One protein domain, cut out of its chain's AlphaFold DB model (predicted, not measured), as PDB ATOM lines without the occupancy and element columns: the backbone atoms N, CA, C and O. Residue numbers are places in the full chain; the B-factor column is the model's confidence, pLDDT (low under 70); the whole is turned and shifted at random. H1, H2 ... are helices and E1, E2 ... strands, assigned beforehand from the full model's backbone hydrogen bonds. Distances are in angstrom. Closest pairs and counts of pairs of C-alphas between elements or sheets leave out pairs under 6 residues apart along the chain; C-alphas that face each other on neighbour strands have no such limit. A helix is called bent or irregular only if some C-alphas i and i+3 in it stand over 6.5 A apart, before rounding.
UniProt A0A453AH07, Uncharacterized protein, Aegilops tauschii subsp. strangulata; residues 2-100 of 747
ATOM      1  N   SER A   2      81.997 112.329 117.819       86.06
ATOM      2  CA  SER A   2      82.565 111.011 117.497       86.06
ATOM      3  C   SER A   2      84.089 110.917 117.652       86.06
ATOM      4  O   SER A   2      84.600 109.882 118.074       86.06
ATOM      5  N   ALA A   3      84.823 112.004 117.392       86.50
ATOM      6  CA  ALA A   3      86.266 112.088 117.624       86.50
ATOM      7  C   ALA A   3      86.667 111.893 119.103       86.50
ATOM      8  O   ALA A   3      87.694 111.279 119.369       86.50
ATOM      9  N   VAL A   4      85.848 112.357 120.056       86.75
ATOM     10  CA  VAL A   4      86.109 112.208 121.500       86.75
ATOM     11  C   VAL A   4      85.990 110.742 121.911       86.75
ATOM     12  O   VAL A   4      86.868 110.212 122.585       86.75
ATOM     13  N   PHE A   5      84.956 110.052 121.423       88.12
ATOM     14  CA  PHE A   5      84.788 108.619 121.656       88.12
ATOM     15  C   PHE A   5      85.925 107.801 121.020       88.12
ATOM     16  O   PHE A   5      86.483 106.918 121.662       88.12
ATOM     17  N   LYS A   6      86.345 108.134 119.790       89.06
ATOM     18  CA  LYS A   6      87.501 107.491 119.136       89.06
ATOM     19  C   LYS A   6      88.805 107.708 119.908       89.06
ATOM     20  O   LYS A   6      89.601 106.782 120.015       89.06
ATOM     21  N   ALA A   7      89.013 108.901 120.465       88.38
ATOM     22  CA  ALA A   7      90.172 109.186 121.304       88.38
ATOM     23  C   ALA A   7      90.164 108.344 122.590       88.38
ATOM     24  O   ALA A   7      91.203 107.804 122.958       88.38
ATOM     25  N   ALA A   8      89.001 108.169 123.230       86.69
ATOM     26  CA  ALA A   8      88.862 107.277 124.380       86.69
ATOM     27  C   ALA A   8      89.205 105.821 124.015       86.69
ATOM     28  O   ALA A   8      90.011 105.197 124.698       86.69
ATOM     29  N   VAL A   9      88.677 105.308 122.897       87.94
ATOM     30  CA  VAL A   9      88.976 103.946 122.413       87.94
ATOM     31  C   VAL A   9      90.474 103.759 122.137       87.94
ATOM     32  O   VAL A   9      91.052 102.773 122.588       87.94
ATOM     33  N   ALA A  10      91.133 104.732 121.500       89.81
ATOM     34  CA  ALA A  10      92.567 104.668 121.202       89.81
ATOM     35  C   ALA A  10      93.453 104.572 122.464       89.81
ATOM     36  O   ALA A  10      94.531 103.977 122.432       89.81
ATOM     37  N   VAL A  11      93.010 105.141 123.594       88.50
ATOM     38  CA  VAL A  11      93.719 105.021 124.881       88.50
ATOM     39  C   VAL A  11      93.661 103.585 125.406       88.50
ATOM     40  O   VAL A  11      94.680 103.072 125.871       88.50
ATOM     41  N   PHE A  12      92.506 102.921 125.299       87.06
ATOM     42  CA  PHE A  12      92.355 101.520 125.698       87.06
ATOM     43  C   PHE A  12      93.093 100.575 124.745       87.06
ATOM     44  O   PHE A  12      93.808  99.698 125.215       87.06
ATOM     45  N   GLU A  13      93.036 100.807 123.430       88.31
ATOM     46  CA  GLU A  13      93.808 100.036 122.439       88.31
ATOM     47  C   GLU A  13      95.315 100.060 122.714       88.31
ATOM     48  O   GLU A  13      96.002  99.059 122.516       88.31
ATOM     49  N   LYS A  14      95.835 101.194 123.196       90.75
ATOM     50  CA  LYS A  14      97.260 101.353 123.497       90.75
ATOM     51  C   LYS A  14      97.670 100.743 124.838       90.75
ATOM     52  O   LYS A  14      98.769 100.201 124.933       90.75
ATOM     53  N   ASN A  15      96.850 100.910 125.875       88.50
ATOM     54  CA  ASN A  15      97.268 100.652 127.256       88.50
ATOM     55  C   ASN A  15      96.687  99.364 127.859       88.50
ATOM     56  O   ASN A  15      97.316  98.811 128.755       88.50
ATOM     57  N   ALA A  16      95.509  98.920 127.412       84.38
ATOM     58  CA  ALA A  16      94.791  97.762 127.958       84.38
ATOM     59  C   ALA A  16      93.794  97.193 126.918       84.38
ATOM     60  O   ALA A  16      92.573  97.341 127.075       84.38
ATOM     61  N   PRO A  17      94.285  96.598 125.811       86.31
ATOM     62  CA  PRO A  17      93.435  96.095 124.729       86.31
ATOM     63  C   PRO A  17      92.463  94.993 125.181       86.31
ATOM     64  O   PRO A  17      91.395  94.826 124.596       86.31
ATOM     65  N   GLU A  18      92.793  94.267 126.246       83.50
ATOM     66  CA  GLU A  18      91.958  93.236 126.859       83.50
ATOM     67  C   GLU A  18      90.655  93.773 127.476       83.50
ATOM     68  O   GLU A  18      89.694  93.019 127.588       83.50
ATOM     69  N   LEU A  19      90.591  95.068 127.820       84.00
ATOM     70  CA  LEU A  19      89.410  95.710 128.416       84.00
ATOM     71  C   LEU A  19      88.477  96.361 127.380       84.00
ATOM     72  O   LEU A  19      87.392  96.825 127.733       84.00
ATOM     73  N   LEU A  20      88.857  96.380 126.097       82.94
ATOM     74  CA  LEU A  20      88.034  96.940 125.017       82.94
ATOM     75  C   LEU A  20      86.633  96.312 124.900       82.94
ATOM     76  O   LEU A  20      85.681  97.070 124.702       82.94
ATOM     77  N   PRO A  21      86.447  94.982 125.045       85.38
ATOM     78  CA  PRO A  21      85.115  94.374 124.989       85.38
ATOM     79  C   PRO A  21      84.195  94.818 126.134       85.38
ATOM     80  O   PRO A  21      82.975  94.736 126.012       85.38
ATOM     81  N   ASN A  22      84.779  95.278 127.241       87.00
ATOM     82  CA  ASN A  22      84.085  95.670 128.461       87.00
ATOM     83  C   ASN A  22      83.728  97.168 128.494       87.00
ATOM     84  O   ASN A  22      82.966  97.590 129.369       87.00
ATOM     85  N   LEU A  23      84.253  97.964 127.555       86.62
ATOM     86  CA  LEU A  23      84.074  99.415 127.480       86.62
ATOM     87  C   LEU A  23      82.649  99.814 127.061       86.62
ATOM     88  O   LEU A  23      82.060  99.253 126.133       86.62
ATOM     89  N   THR A  24      82.096 100.836 127.714       87.56
ATOM     90  CA  THR A  24      80.790 101.402 127.365       87.56
ATOM     91  C   THR A  24      80.776 102.010 125.962       87.56
ATOM     92  O   THR A  24      81.730 102.633 125.504       87.56
ATOM     93  N   LYS A  25      79.635 101.902 125.267       87.19
ATOM     94  CA  LYS A  25      79.442 102.416 123.892       87.19
ATOM     95  C   LYS A  25      79.321 103.951 123.793       87.19
ATOM     96  O   LYS A  25      79.069 104.480 122.710       87.19
ATOM     97  N   SER A  26      79.455 104.655 124.914       87.75
ATOM     98  CA  SER A  26      79.444 106.115 125.029       87.75
ATOM     99  C   SER A  26      80.542 106.545 126.003       87.75
ATOM    100  O   SER A  26      80.847 105.808 126.944       87.75
ATOM    101  N   ALA A  27      81.122 107.714 125.735       88.12
ATOM    102  CA  ALA A  27      82.133 108.380 126.551       88.12
ATOM    103  C   ALA A  27      81.571 109.605 127.308       88.12
ATOM    104  O   ALA A  27      82.337 110.461 127.761       88.12
ATOM    105  N   GLY A  28      80.241 109.752 127.385       90.12
ATOM    106  CA  GLY A  28      79.596 110.852 128.101       90.12
ATOM    107  C   GLY A  28      78.449 111.540 127.365       90.12
ATOM    108  O   GLY A  28      78.038 111.137 126.276       90.12
ATOM    109  N   THR A  29      77.930 112.611 127.960       92.06
ATOM    110  CA  THR A  29      76.802 113.399 127.431       92.06
ATOM    111  C   THR A  29      76.985 114.888 127.701       92.06
ATOM    112  O   THR A  29      77.535 115.272 128.733       92.06
ATOM    113  N   GLY A  30      76.505 115.735 126.791       90.69
ATOM    114  CA  GLY A  30      76.410 117.177 127.022       90.69
ATOM    115  C   GLY A  30      75.378 117.526 128.093       90.69
ATOM    116  O   GLY A  30      74.366 116.834 128.236       90.69
ATOM    117  N   ILE A  31      75.670 118.592 128.834       88.44
ATOM    118  CA  ILE A  31      74.799 119.192 129.845       88.44
ATOM    119  C   ILE A  31      74.309 120.528 129.280       88.44
ATOM    120  O   ILE A  31      75.124 121.395 128.957       88.44
ATOM    121  N   GLY A  32      72.991 120.677 129.152       82.69
ATOM    122  CA  GLY A  32      72.344 121.856 128.573       82.69
ATOM    123  C   GLY A  32      71.062 122.204 129.325       82.69
ATOM    124  O   GLY A  32      71.107 122.426 130.533       82.69
ATOM    125  N   LEU A  33      69.917 122.242 128.631       80.25
ATOM    126  CA  LEU A  33      68.603 122.399 129.285       80.25
ATOM    127  C   LEU A  33      68.266 121.201 130.186       80.25
ATOM    128  O   LEU A  33      67.653 121.360 131.238       80.25
ATOM    129  N   GLU A  34      68.695 120.009 129.777       79.25
ATOM    130  CA  GLU A  34      68.567 118.769 130.535       79.25
ATOM    131  C   GLU A  34      69.935 118.323 131.062       79.25
ATOM    132  O   GLU A  34      70.981 118.579 130.456       79.25
ATOM    133  N   PHE A  35      69.928 117.588 132.178       79.88
ATOM    134  CA  PHE A  35      71.146 117.023 132.770       79.88
ATOM    135  C   PHE A  35      71.864 116.031 131.834       79.88
ATOM    136  O   PHE A  35      73.085 115.891 131.890       79.88
ATOM    137  N   ARG A  36      71.117 115.346 130.957       85.25
ATOM    138  CA  ARG A  36      71.650 114.483 129.894       85.25
ATOM    139  C   ARG A  36      70.947 114.787 128.584       85.25
ATOM    140  O   ARG A  36      69.889 114.238 128.305       85.25
ATOM    141  N   GLU A  37      71.562 115.615 127.758       85.69
ATOM    142  CA  GLU A  37      70.947 116.011 126.499       85.69
ATOM    143  C   GLU A  37      71.138 114.920 125.433       85.69
ATOM    144  O   GLU A  37      72.259 114.623 124.999       85.69
ATOM    145  N   SER A  38      70.033 114.307 124.994       80.06
ATOM    146  CA  SER A  38      70.026 113.180 124.043       80.06
ATOM    147  C   SER A  38      70.754 113.501 122.727       80.06
ATOM    148  O   SER A  38      71.437 112.648 122.154       80.06
ATOM    149  N   GLY A  39      70.698 114.765 122.293       81.69
ATOM    150  CA  GLY A  39      71.380 115.275 121.103       81.69
ATOM    151  C   GLY A  39      72.884 115.539 121.259       81.69
ATOM    152  O   GLY A  39      73.551 115.792 120.253       81.69
ATOM    153  N   LEU A  40      73.442 115.489 122.474       87.31
ATOM    154  CA  LEU A  40      74.853 115.786 122.774       87.31
ATOM    155  C   LEU A  40      75.610 114.566 123.330       87.31
ATOM    156  O   LEU A  40      76.581 114.704 124.073       87.31
ATOM    157  N   ASN A  41      75.183 113.350 122.982       88.50
ATOM    158  CA  ASN A  41      75.840 112.115 123.415       88.50
ATOM    159  C   ASN A  41      77.206 111.916 122.723       88.50
ATOM    160  O   ASN A  41      77.307 111.986 121.494       88.50
ATOM    161  N   LEU A  42      78.251 111.632 123.502       88.81
ATOM    162  CA  LEU A  42      79.613 111.367 123.041       88.81
ATOM    163  C   LEU A  42      79.759 109.894 122.636       88.81
ATOM    164  O   LEU A  42      80.303 109.074 123.371       88.81
ATOM    165  N   ASN A  43      79.275 109.543 121.447       88.44
ATOM    166  CA  ASN A  43      79.356 108.183 120.909       88.44
ATOM    167  C   ASN A  43      79.907 108.163 119.473       88.44
ATOM    168  O   ASN A  43      80.062 109.203 118.830       88.44
ATOM    169  N   ALA A  44      80.183 106.965 118.947       85.94
ATOM    170  CA  ALA A  44      80.737 106.787 117.602       85.94
ATOM    171  C   ALA A  44      79.834 107.305 116.464       85.94
ATOM    172  O   ALA A  44      80.337 107.547 115.370       85.94
ATOM    173  N   LYS A  45      78.525 107.459 116.710       85.94
ATOM    174  CA  LYS A  45      77.513 107.833 115.709       85.94
ATOM    175  C   LYS A  45      77.213 109.339 115.681       85.94
ATOM    176  O   LYS A  45      76.474 109.782 114.808       85.94
ATOM    177  N   ASN A  46      77.732 110.121 116.632       85.56
ATOM    178  CA  ASN A  46      77.401 111.540 116.759       85.56
ATOM    179  C   ASN A  46      78.490 112.451 116.171       85.56
ATOM    180  O   ASN A  46      79.491 112.772 116.819       85.56
ATOM    181  N   ASP A  47      78.264 112.943 114.956       86.56
ATOM    182  CA  ASP A  47      79.207 113.821 114.253       86.56
ATOM    183  C   ASP A  47      78.990 115.323 114.512       86.56
ATOM    184  O   ASP A  47      79.651 116.157 113.896       86.56
ATOM    185  N   ARG A  48      78.132 115.708 115.472       86.31
ATOM    186  CA  ARG A  48      77.924 117.126 115.820       86.31
ATOM    187  C   ARG A  48      79.216 117.807 116.288       86.31
ATOM    188  O   ARG A  48      80.039 117.212 116.996       86.31
ATOM    189  N   LEU A  49      79.381 119.073 115.905       87.38
ATOM    190  CA  LEU A  49      80.521 119.906 116.291       87.38
ATOM    191  C   LEU A  49      80.354 120.426 117.723       87.38
ATOM    192  O   LEU A  49      79.279 120.888 118.102       87.38
ATOM    193  N   ILE A  50      81.434 120.349 118.500       87.81
ATOM    194  CA  ILE A  50      81.520 120.914 119.849       87.81
ATOM    195  C   ILE A  50      81.899 122.393 119.715       87.81
ATOM    196  O   ILE A  50      82.788 122.721 118.928       87.81
ATOM    197  N   LYS A  51      81.220 123.273 120.454       88.25
ATOM    198  CA  LYS A  51      81.467 124.722 120.469       88.25
ATOM    199  C   LYS A  51      82.018 125.160 121.824       88.25
ATOM    200  O   LYS A  51      81.797 124.487 122.829       88.25
ATOM    201  N   GLU A  52      82.703 126.298 121.831       88.88
ATOM    202  CA  GLU A  52      83.114 126.976 123.060       88.88
ATOM    203  C   GLU A  52      81.898 127.280 123.952       88.88
ATOM    204  O   GLU A  52      80.814 127.598 123.455       88.88
ATOM    205  N   GLY A  53      82.071 127.135 125.266       86.56
ATOM    206  CA  GLY A  53      81.031 127.334 126.275       86.56
ATOM    207  C   GLY A  53      80.135 126.117 126.521       86.56
ATOM    208  O   GLY A  53      79.292 126.159 127.412       86.56
ATOM    209  N   MET A  54      80.303 125.020 125.773       90.88
ATOM    210  CA  MET A  54      79.575 123.774 126.035       90.88
ATOM    211  C   MET A  54      80.161 123.022 127.236       90.88
ATOM    212  O   MET A  54      81.379 122.947 127.400       90.88
ATOM    213  N   ILE A  55      79.286 122.406 128.032       91.38
ATOM    214  CA  ILE A  55      79.655 121.580 129.186       91.38
ATOM    215  C   ILE A  55      79.303 120.123 128.888       91.38
ATOM    216  O   ILE A  55      78.219 119.822 128.389       91.38
ATOM    217  N   PHE A  56      80.211 119.207 129.212       91.75
ATOM    218  CA  PHE A  56      80.002 117.769 129.063       91.75
ATOM    219  C   PHE A  56      80.296 117.043 130.369       91.75
ATOM    220  O   PHE A  56      81.293 117.315 131.036       91.75
ATOM    221  N   ASN A  57      79.462 116.060 130.695       92.06
ATOM    222  CA  ASN A  57      79.846 114.987 131.598       92.06
ATOM    223  C   ASN A  57      80.607 113.946 130.774       92.06
ATOM    224  O   ASN A  57      79.998 113.222 129.986       92.06
ATOM    225  N   VAL A  58      81.929 113.904 130.915       91.12
ATOM    226  CA  VAL A  58      82.790 112.909 130.272       91.12
ATOM    227  C   VAL A  58      82.870 111.711 131.201       91.12
ATOM    228  O   VAL A  58      83.346 111.840 132.326       91.12
ATOM    229  N   ASN A  59      82.409 110.549 130.746       90.44
ATOM    230  CA  ASN A  59      82.435 109.336 131.550       90.44
ATOM    231  C   ASN A  59      82.975 108.133 130.778       90.44
ATOM    232  O   ASN A  59      82.781 107.999 129.577       90.44
ATOM    233  N   LEU A  60      83.697 107.266 131.482       89.19
ATOM    234  CA  LEU A  60      84.275 106.035 130.964       89.19
ATOM    235  C   LEU A  60      83.823 104.893 131.862       89.19
ATOM    236  O   LEU A  60      84.198 104.832 133.035       89.19
ATOM    237  N   GLY A  61      82.988 104.016 131.310       89.94
ATOM    238  CA  GLY A  61      82.476 102.846 132.003       89.94
ATOM    239  C   GLY A  61      83.123 101.563 131.498       89.94
ATOM    240  O   GLY A  61      83.282 101.365 130.295       89.94
ATOM    241  N   LEU A  62      83.443 100.669 132.422       89.00
ATOM    242  CA  LEU A  62      83.806  99.287 132.169       89.00
ATOM    243  C   LEU A  62      82.784  98.394 132.870       89.00
ATOM    244  O   LEU A  62      82.533  98.541 134.066       89.00
ATOM    245  N   SER A  63      82.198  97.470 132.121       86.56
ATOM    246  CA  SER A  63      81.188  96.526 132.603       86.56
ATOM    247  C   SER A  63      81.712  95.097 132.527       86.56
ATOM    248  O   SER A  63      82.532  94.788 131.667       86.56
ATOM    249  N   ASN A  64      81.233  94.207 133.397       82.38
ATOM    250  CA  ASN A  64      81.580  92.777 133.390       82.38
ATOM    251  C   ASN A  64      83.081  92.471 133.589       82.38
ATOM    252  O   ASN A  64      83.606  91.539 132.972       82.38
ATOM    253  N   ILE A  65      83.782  93.231 134.439       83.44
ATOM    254  CA  ILE A  65      85.175  92.921 134.796       83.44
ATOM    255  C   ILE A  65      85.182  91.764 135.801       83.44
ATOM    256  O   ILE A  65      84.457  91.800 136.796       83.44
ATOM    257  N   GLN A  66      86.004  90.741 135.552       80.56
ATOM    258  CA  GLN A  66      86.201  89.629 136.486       80.56
ATOM    259  C   GLN A  66      87.311  89.984 137.485       80.56
ATOM    260  O   GLN A  66      88.443  90.239 137.075       80.56
ATOM    261  N   ALA A  67      87.006  89.994 138.781       75.25
ATOM    262  CA  ALA A  67      88.010  90.142 139.831       75.25
ATOM    263  C   ALA A  67      88.571  88.771 140.237       75.25
ATOM    264  O   ALA A  67      87.823  87.803 140.392       75.25
ATOM    265  N   GLU A  68      89.880  88.696 140.479       68.38
ATOM    266  CA  GLU A  68      90.539  87.511 141.039       68.38
ATOM    267  C   GLU A  68      90.212  87.380 142.539       68.38
ATOM    268  O   GLU A  68      91.023  87.692 143.408       68.38
ATOM    269  N   THR A  69      88.982  86.964 142.859       69.94
ATOM    270  CA  THR A  69      88.525  86.758 144.243       69.94
ATOM    271  C   THR A  69      87.932  85.363 144.433       69.94
ATOM    272  O   THR A  69      87.334  84.791 143.523       69.94
ATOM    273  N   ASN A  70      88.088  84.814 145.641       64.00
ATOM    274  CA  ASN A  70      87.565  83.494 146.020       64.00
ATOM    275  C   ASN A  70      86.065  83.507 146.377       64.00
ATOM    276  O   ASN A  70      85.525  82.470 146.750       64.00
ATOM    277  N   ASN A  71      85.401  84.664 146.311       67.25
ATOM    278  CA  ASN A  71      84.010  84.832 146.718       67.25
ATOM    279  C   ASN A  71      83.135  85.060 145.473       67.25
ATOM    280  O   ASN A  71      83.357  86.009 144.721       67.25
ATOM    281  N   GLU A  72      82.147  84.189 145.239       68.31
ATOM    282  CA  GLU A  72      81.308  84.235 144.028       68.31
ATOM    283  C   GLU A  72      80.551  85.564 143.880       68.31
ATOM    284  O   GLU A  72      80.336  86.020 142.759       68.31
ATOM    285  N   LYS A  73      80.236  86.235 144.998       65.31
ATOM    286  CA  LYS A  73      79.526  87.525 145.018       65.31
ATOM    287  C   LYS A  73      80.374  88.719 144.570       65.31
ATOM    288  O   LYS A  73      79.825  89.690 144.067       65.31
ATOM    289  N   THR A  74      81.699  88.663 144.726       68.50
ATOM    290  CA  THR A  74      82.624  89.758 144.357       68.50
ATOM    291  C   THR A  74      83.385  89.473 143.066       68.50
ATOM    292  O   THR A  74      84.300  90.208 142.699       68.50
ATOM    293  N   LYS A  75      83.032  88.386 142.373       75.50
ATOM    294  CA  LYS A  75      83.721  87.926 141.168       75.50
ATOM    295  C   LYS A  75      83.504  88.853 139.972       75.50
ATOM    296  O   LYS A  75      84.380  88.930 139.119       75.50
ATOM    297  N   GLN A  76      82.377  89.560 139.910       79.50
ATOM    298  CA  GLN A  76      82.079  90.517 138.846       79.50
ATOM    299  C   GLN A  76      81.903  91.919 139.415       79.50
ATOM    300  O   GLN A  76      81.146  92.113 140.360       79.50
ATOM    301  N   PHE A  77      82.568  92.901 138.813       83.25
ATOM    302  CA  PHE A  77      82.377  94.306 139.151       83.25
ATOM    303  C   PHE A  77      82.354  95.183 137.897       83.25
ATOM    304  O   PHE A  77      82.793  94.787 136.814       83.25
ATOM    305  N   SER A  78      81.802  96.383 138.053       86.88
ATOM    306  CA  SER A  78      81.793  97.425 137.028       86.88
ATOM    307  C   SER A  78      82.444  98.681 137.592       86.88
ATOM    308  O   SER A  78      82.326  98.964 138.782       86.88
ATOM    309  N   LEU A  79      83.136  99.431 136.741       85.62
ATOM    310  CA  LEU A  79      83.821 100.666 137.105       85.62
ATOM    311  C   LEU A  79      83.303 101.793 136.219       85.62
ATOM    312  O   LEU A  79      83.289 101.652 135.001       85.62
ATOM    313  N   LEU A  80      82.912 102.917 136.811       88.75
ATOM    314  CA  LEU A  80      82.538 104.122 136.077       88.75
ATOM    315  C   LEU A  80      83.346 105.296 136.615       88.75
ATOM    316  O   LEU A  80      83.282 105.610 137.801       88.75
ATOM    317  N   LEU A  81      84.096 105.945 135.734       87.12
ATOM    318  CA  LEU A  81      84.796 107.189 136.025       87.12
ATOM    319  C   LEU A  81      84.082 108.316 135.295       87.12
ATOM    320  O   LEU A  81      83.770 108.164 134.119       87.12
ATOM    321  N   ALA A  82      83.820 109.429 135.972       89.31
ATOM    322  CA  ALA A  82      83.147 110.574 135.377       89.31
ATOM    323  C   ALA A  82      83.769 111.884 135.863       89.31
ATOM    324  O   ALA A  82      84.034 112.034 137.051       89.31
ATOM    325  N   ASP A  83      83.954 112.824 134.941       89.38
ATOM    326  CA  ASP A  83      84.386 114.195 135.205       89.38
ATOM    327  C   ASP A  83      83.516 115.160 134.385       89.38
ATOM    328  O   ASP A  83      83.130 114.892 133.247       89.38
ATOM    329  N   THR A  84      83.211 116.316 134.964       91.44
ATOM    330  CA  THR A  84      82.539 117.418 134.263       91.44
ATOM    331  C   THR A  84      83.578 118.343 133.641       91.44
ATOM    332  O   THR A  84      84.440 118.858 134.354       91.44
ATOM    333  N   ALA A  85      83.491 118.563 132.329       90.88
ATOM    334  CA  ALA A  85      84.422 119.381 131.558       90.88
ATOM    335  C   ALA A  85      83.700 120.517 130.813       90.88
ATOM    336  O   ALA A  85      82.732 120.279 130.089       90.88
ATOM    337  N   LEU A  86      84.203 121.742 130.967       90.38
ATOM    338  CA  LEU A  86      83.814 122.936 130.216       90.38
ATOM    339  C   LEU A  86      84.759 123.123 129.025       90.38
ATOM    340  O   LEU A  86      85.977 123.064 129.175       90.38
ATOM    341  N   VAL A  87      84.215 123.355 127.834       90.06
ATOM    342  CA  VAL A  87      85.010 123.553 126.617       90.06
ATOM    343  C   VAL A  87      85.326 125.037 126.424       90.06
ATOM    344  O   VAL A  87      84.427 125.810 126.101       90.06
ATOM    345  N   ASN A  88      86.601 125.419 126.554       85.75
ATOM    346  CA  ASN A  88      87.096 126.774 126.268       85.75
ATOM    347  C   ASN A  88      87.881 126.815 124.935       85.75
ATOM    348  O   ASN A  88      88.301 125.772 124.434       85.75
ATOM    349  N   ASP A  89      88.154 128.013 124.397       76.69
ATOM    350  CA  ASP A  89      88.867 128.243 123.115       76.69
ATOM    351  C   ASP A  89      90.254 127.558 123.003       76.69
ATOM    352  O   ASP A  89      90.722 127.229 121.915       76.69
ATOM    353  N   LYS A  90      90.930 127.288 124.133       71.62
ATOM    354  CA  LYS A  90      92.299 126.724 124.152       71.62
ATOM    355  C   LYS A  90      92.418 125.318 124.747       71.62
ATOM    356  O   LYS A  90      93.342 124.595 124.379       71.62
ATOM    357  N   ALA A  91      91.542 124.942 125.680       75.94
ATOM    358  CA  ALA A  91      91.560 123.647 126.366       75.94
ATOM    359  C   ALA A  91      90.229 123.383 127.091       75.94
ATOM    360  O   ALA A  91      89.488 124.316 127.391       75.94
ATOM    361  N   ALA A  92      89.948 122.117 127.408       82.62
ATOM    362  CA  ALA A  92      88.840 121.763 128.289       82.62
ATOM    363  C   ALA A  92      89.236 121.979 129.763       82.62
ATOM    364  O   ALA A  92      90.280 121.496 130.203       82.62
ATOM    365  N   GLU A  93      88.405 122.693 130.515       88.44
ATOM    366  CA  GLU A  93      88.560 122.948 131.947       88.44
ATOM    367  C   GLU A  93      87.736 121.941 132.757       88.44
ATOM    368  O   GLU A  93      86.550 121.746 132.497       88.44
ATOM    369  N   ILE A  94      88.356 121.278 133.736       88.19
ATOM    370  CA  ILE A  94      87.684 120.278 134.575       88.19
ATOM    371  C   ILE A  94      87.031 120.989 135.762       88.19
ATOM    372  O   ILE A  94      87.720 121.581 136.586       88.19
ATOM    373  N   LEU A  95      85.707 120.882 135.871       86.88
ATOM    374  CA  LEU A  95      84.904 121.519 136.922       86.88
ATOM    375  C   LEU A  95      84.728 120.642 138.172       86.88
ATOM    376  O   LEU A  95      84.159 121.077 139.171       86.88
ATOM    377  N   THR A  96      85.181 119.390 138.127       83.88
ATOM    378  CA  THR A  96      84.975 118.431 139.223       83.88
ATOM    379  C   THR A  96      86.007 118.663 140.323       83.88
ATOM    380  O   THR A  96      87.190 118.370 140.151       83.88
ATOM    381  N   ASN A  97      85.553 119.200 141.458       78.00
ATOM    382  CA  ASN A  97      86.386 119.495 142.622       78.00
ATOM    383  C   ASN A  97      86.055 118.531 143.774       78.00
ATOM    384  O   ASN A  97      85.200 118.815 144.611       78.00
ATOM    385  N   CYS A  98      86.703 117.366 143.794       72.81
ATOM    386  CA  CYS A  98      86.572 116.378 144.866       72.81
ATOM    387  C   CYS A  98      87.924 115.722 145.183       72.81
ATOM    388  O   CYS A  98      88.834 115.708 144.345       72.81
ATOM    389  N   SER A  99      88.065 115.167 146.394       75.31
ATOM    390  CA  SER A  99      89.262 114.391 146.741       75.31
ATOM    391  C   SER A  99      89.361 113.168 145.832       75.31
ATOM    392  O   SER A  99      88.386 112.450 145.629       75.31
ATOM    393  N   LYS A 100      90.552 112.937 145.271       75.25
ATOM    394  CA  LYS A 100      90.869 111.767 144.432       75.25
ATOM    395  C   LYS A 100      91.596 110.673 145.222       75.25
ATOM    396  O   LYS A 100      92.055 109.691 144.643       75.25
TER     397      LYS A 100
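What this domain is: This is residues 2 to 100 of the 747 residues of an uncharacterized protein of Aegilops tauschii subsp. strangulata (UniProt A0A453AH07). A long, twisted sheet is built on the hairpin of E3 and E4, with the shorter E1 beside E3, E2 beside E1 at one edge, and E5 beside E4 at the other edge; H1 and H2 pack on one face. The printed part has 99 residues, with two named helices followed by five named strands, in the sheet order E2 E1 E3 E4 E5, all antiparallel. The class is mixed, helices and strands; the whole is only just loose, close to compact, with a radius of gyration of the C-alphas of 15.5 A, and elongated, spanning 49 by 29 by 25 A.

Where its parts are: Find C-alpha 2 at (82.565, 111.011, 117.497); from there H1 runs 20.5 A to residue 15. H2 holds residues 17 to 22 and is irregular, with C-alphas 18 and 21 7.2 A apart. Next come E1, residues 26 to 31, and E2, residues 41 to 43. E3, residues 55 to 66, spans 33.4 A; E4, residues 76 to 87, spans 35.3 A. E5, residues 92 to 94, ends at (87.684, 120.278, 134.575).

How they stand to each other: E3, E4 and E5 form a meander, each strand the antiparallel neighbour of the one before. Look for N 60 and O 81 at 2.8 A between E3 and E4, N 86 and O 93 at 2.8 A between E4 and E5, N 57 and O 29 at 2.9 A between E3 and E1, and N 42 and O 28 at 2.8 A between E2 and E1. H1 is on the sheet in two layers, a helix on one face, at a height of 8.8 A; C-alphas 5 and 27, its closest with E1, are 5.6 A apart. H2, on the same face, is over none of the strands; its closest C-alphas with E3 are 22 and 63, 5.1 A apart. H1 touches H2 with residues 9 to 13 alone, closest at C-alphas 12 and 20, 6.3 A. In H1 every O i to N i+4 pair is within hydrogen-bond range; in H2 0 of 2 are, beside 2 of 3 O i to N i+3 pairs.

The domain as a whole: The C-alphas of Asn 70 and Asp 89 are the two farthest apart, 50.3 A. The printed part has no cut, and E2 to E3 is a long link of 11 residues. Confidence is low at residues 68 to 74.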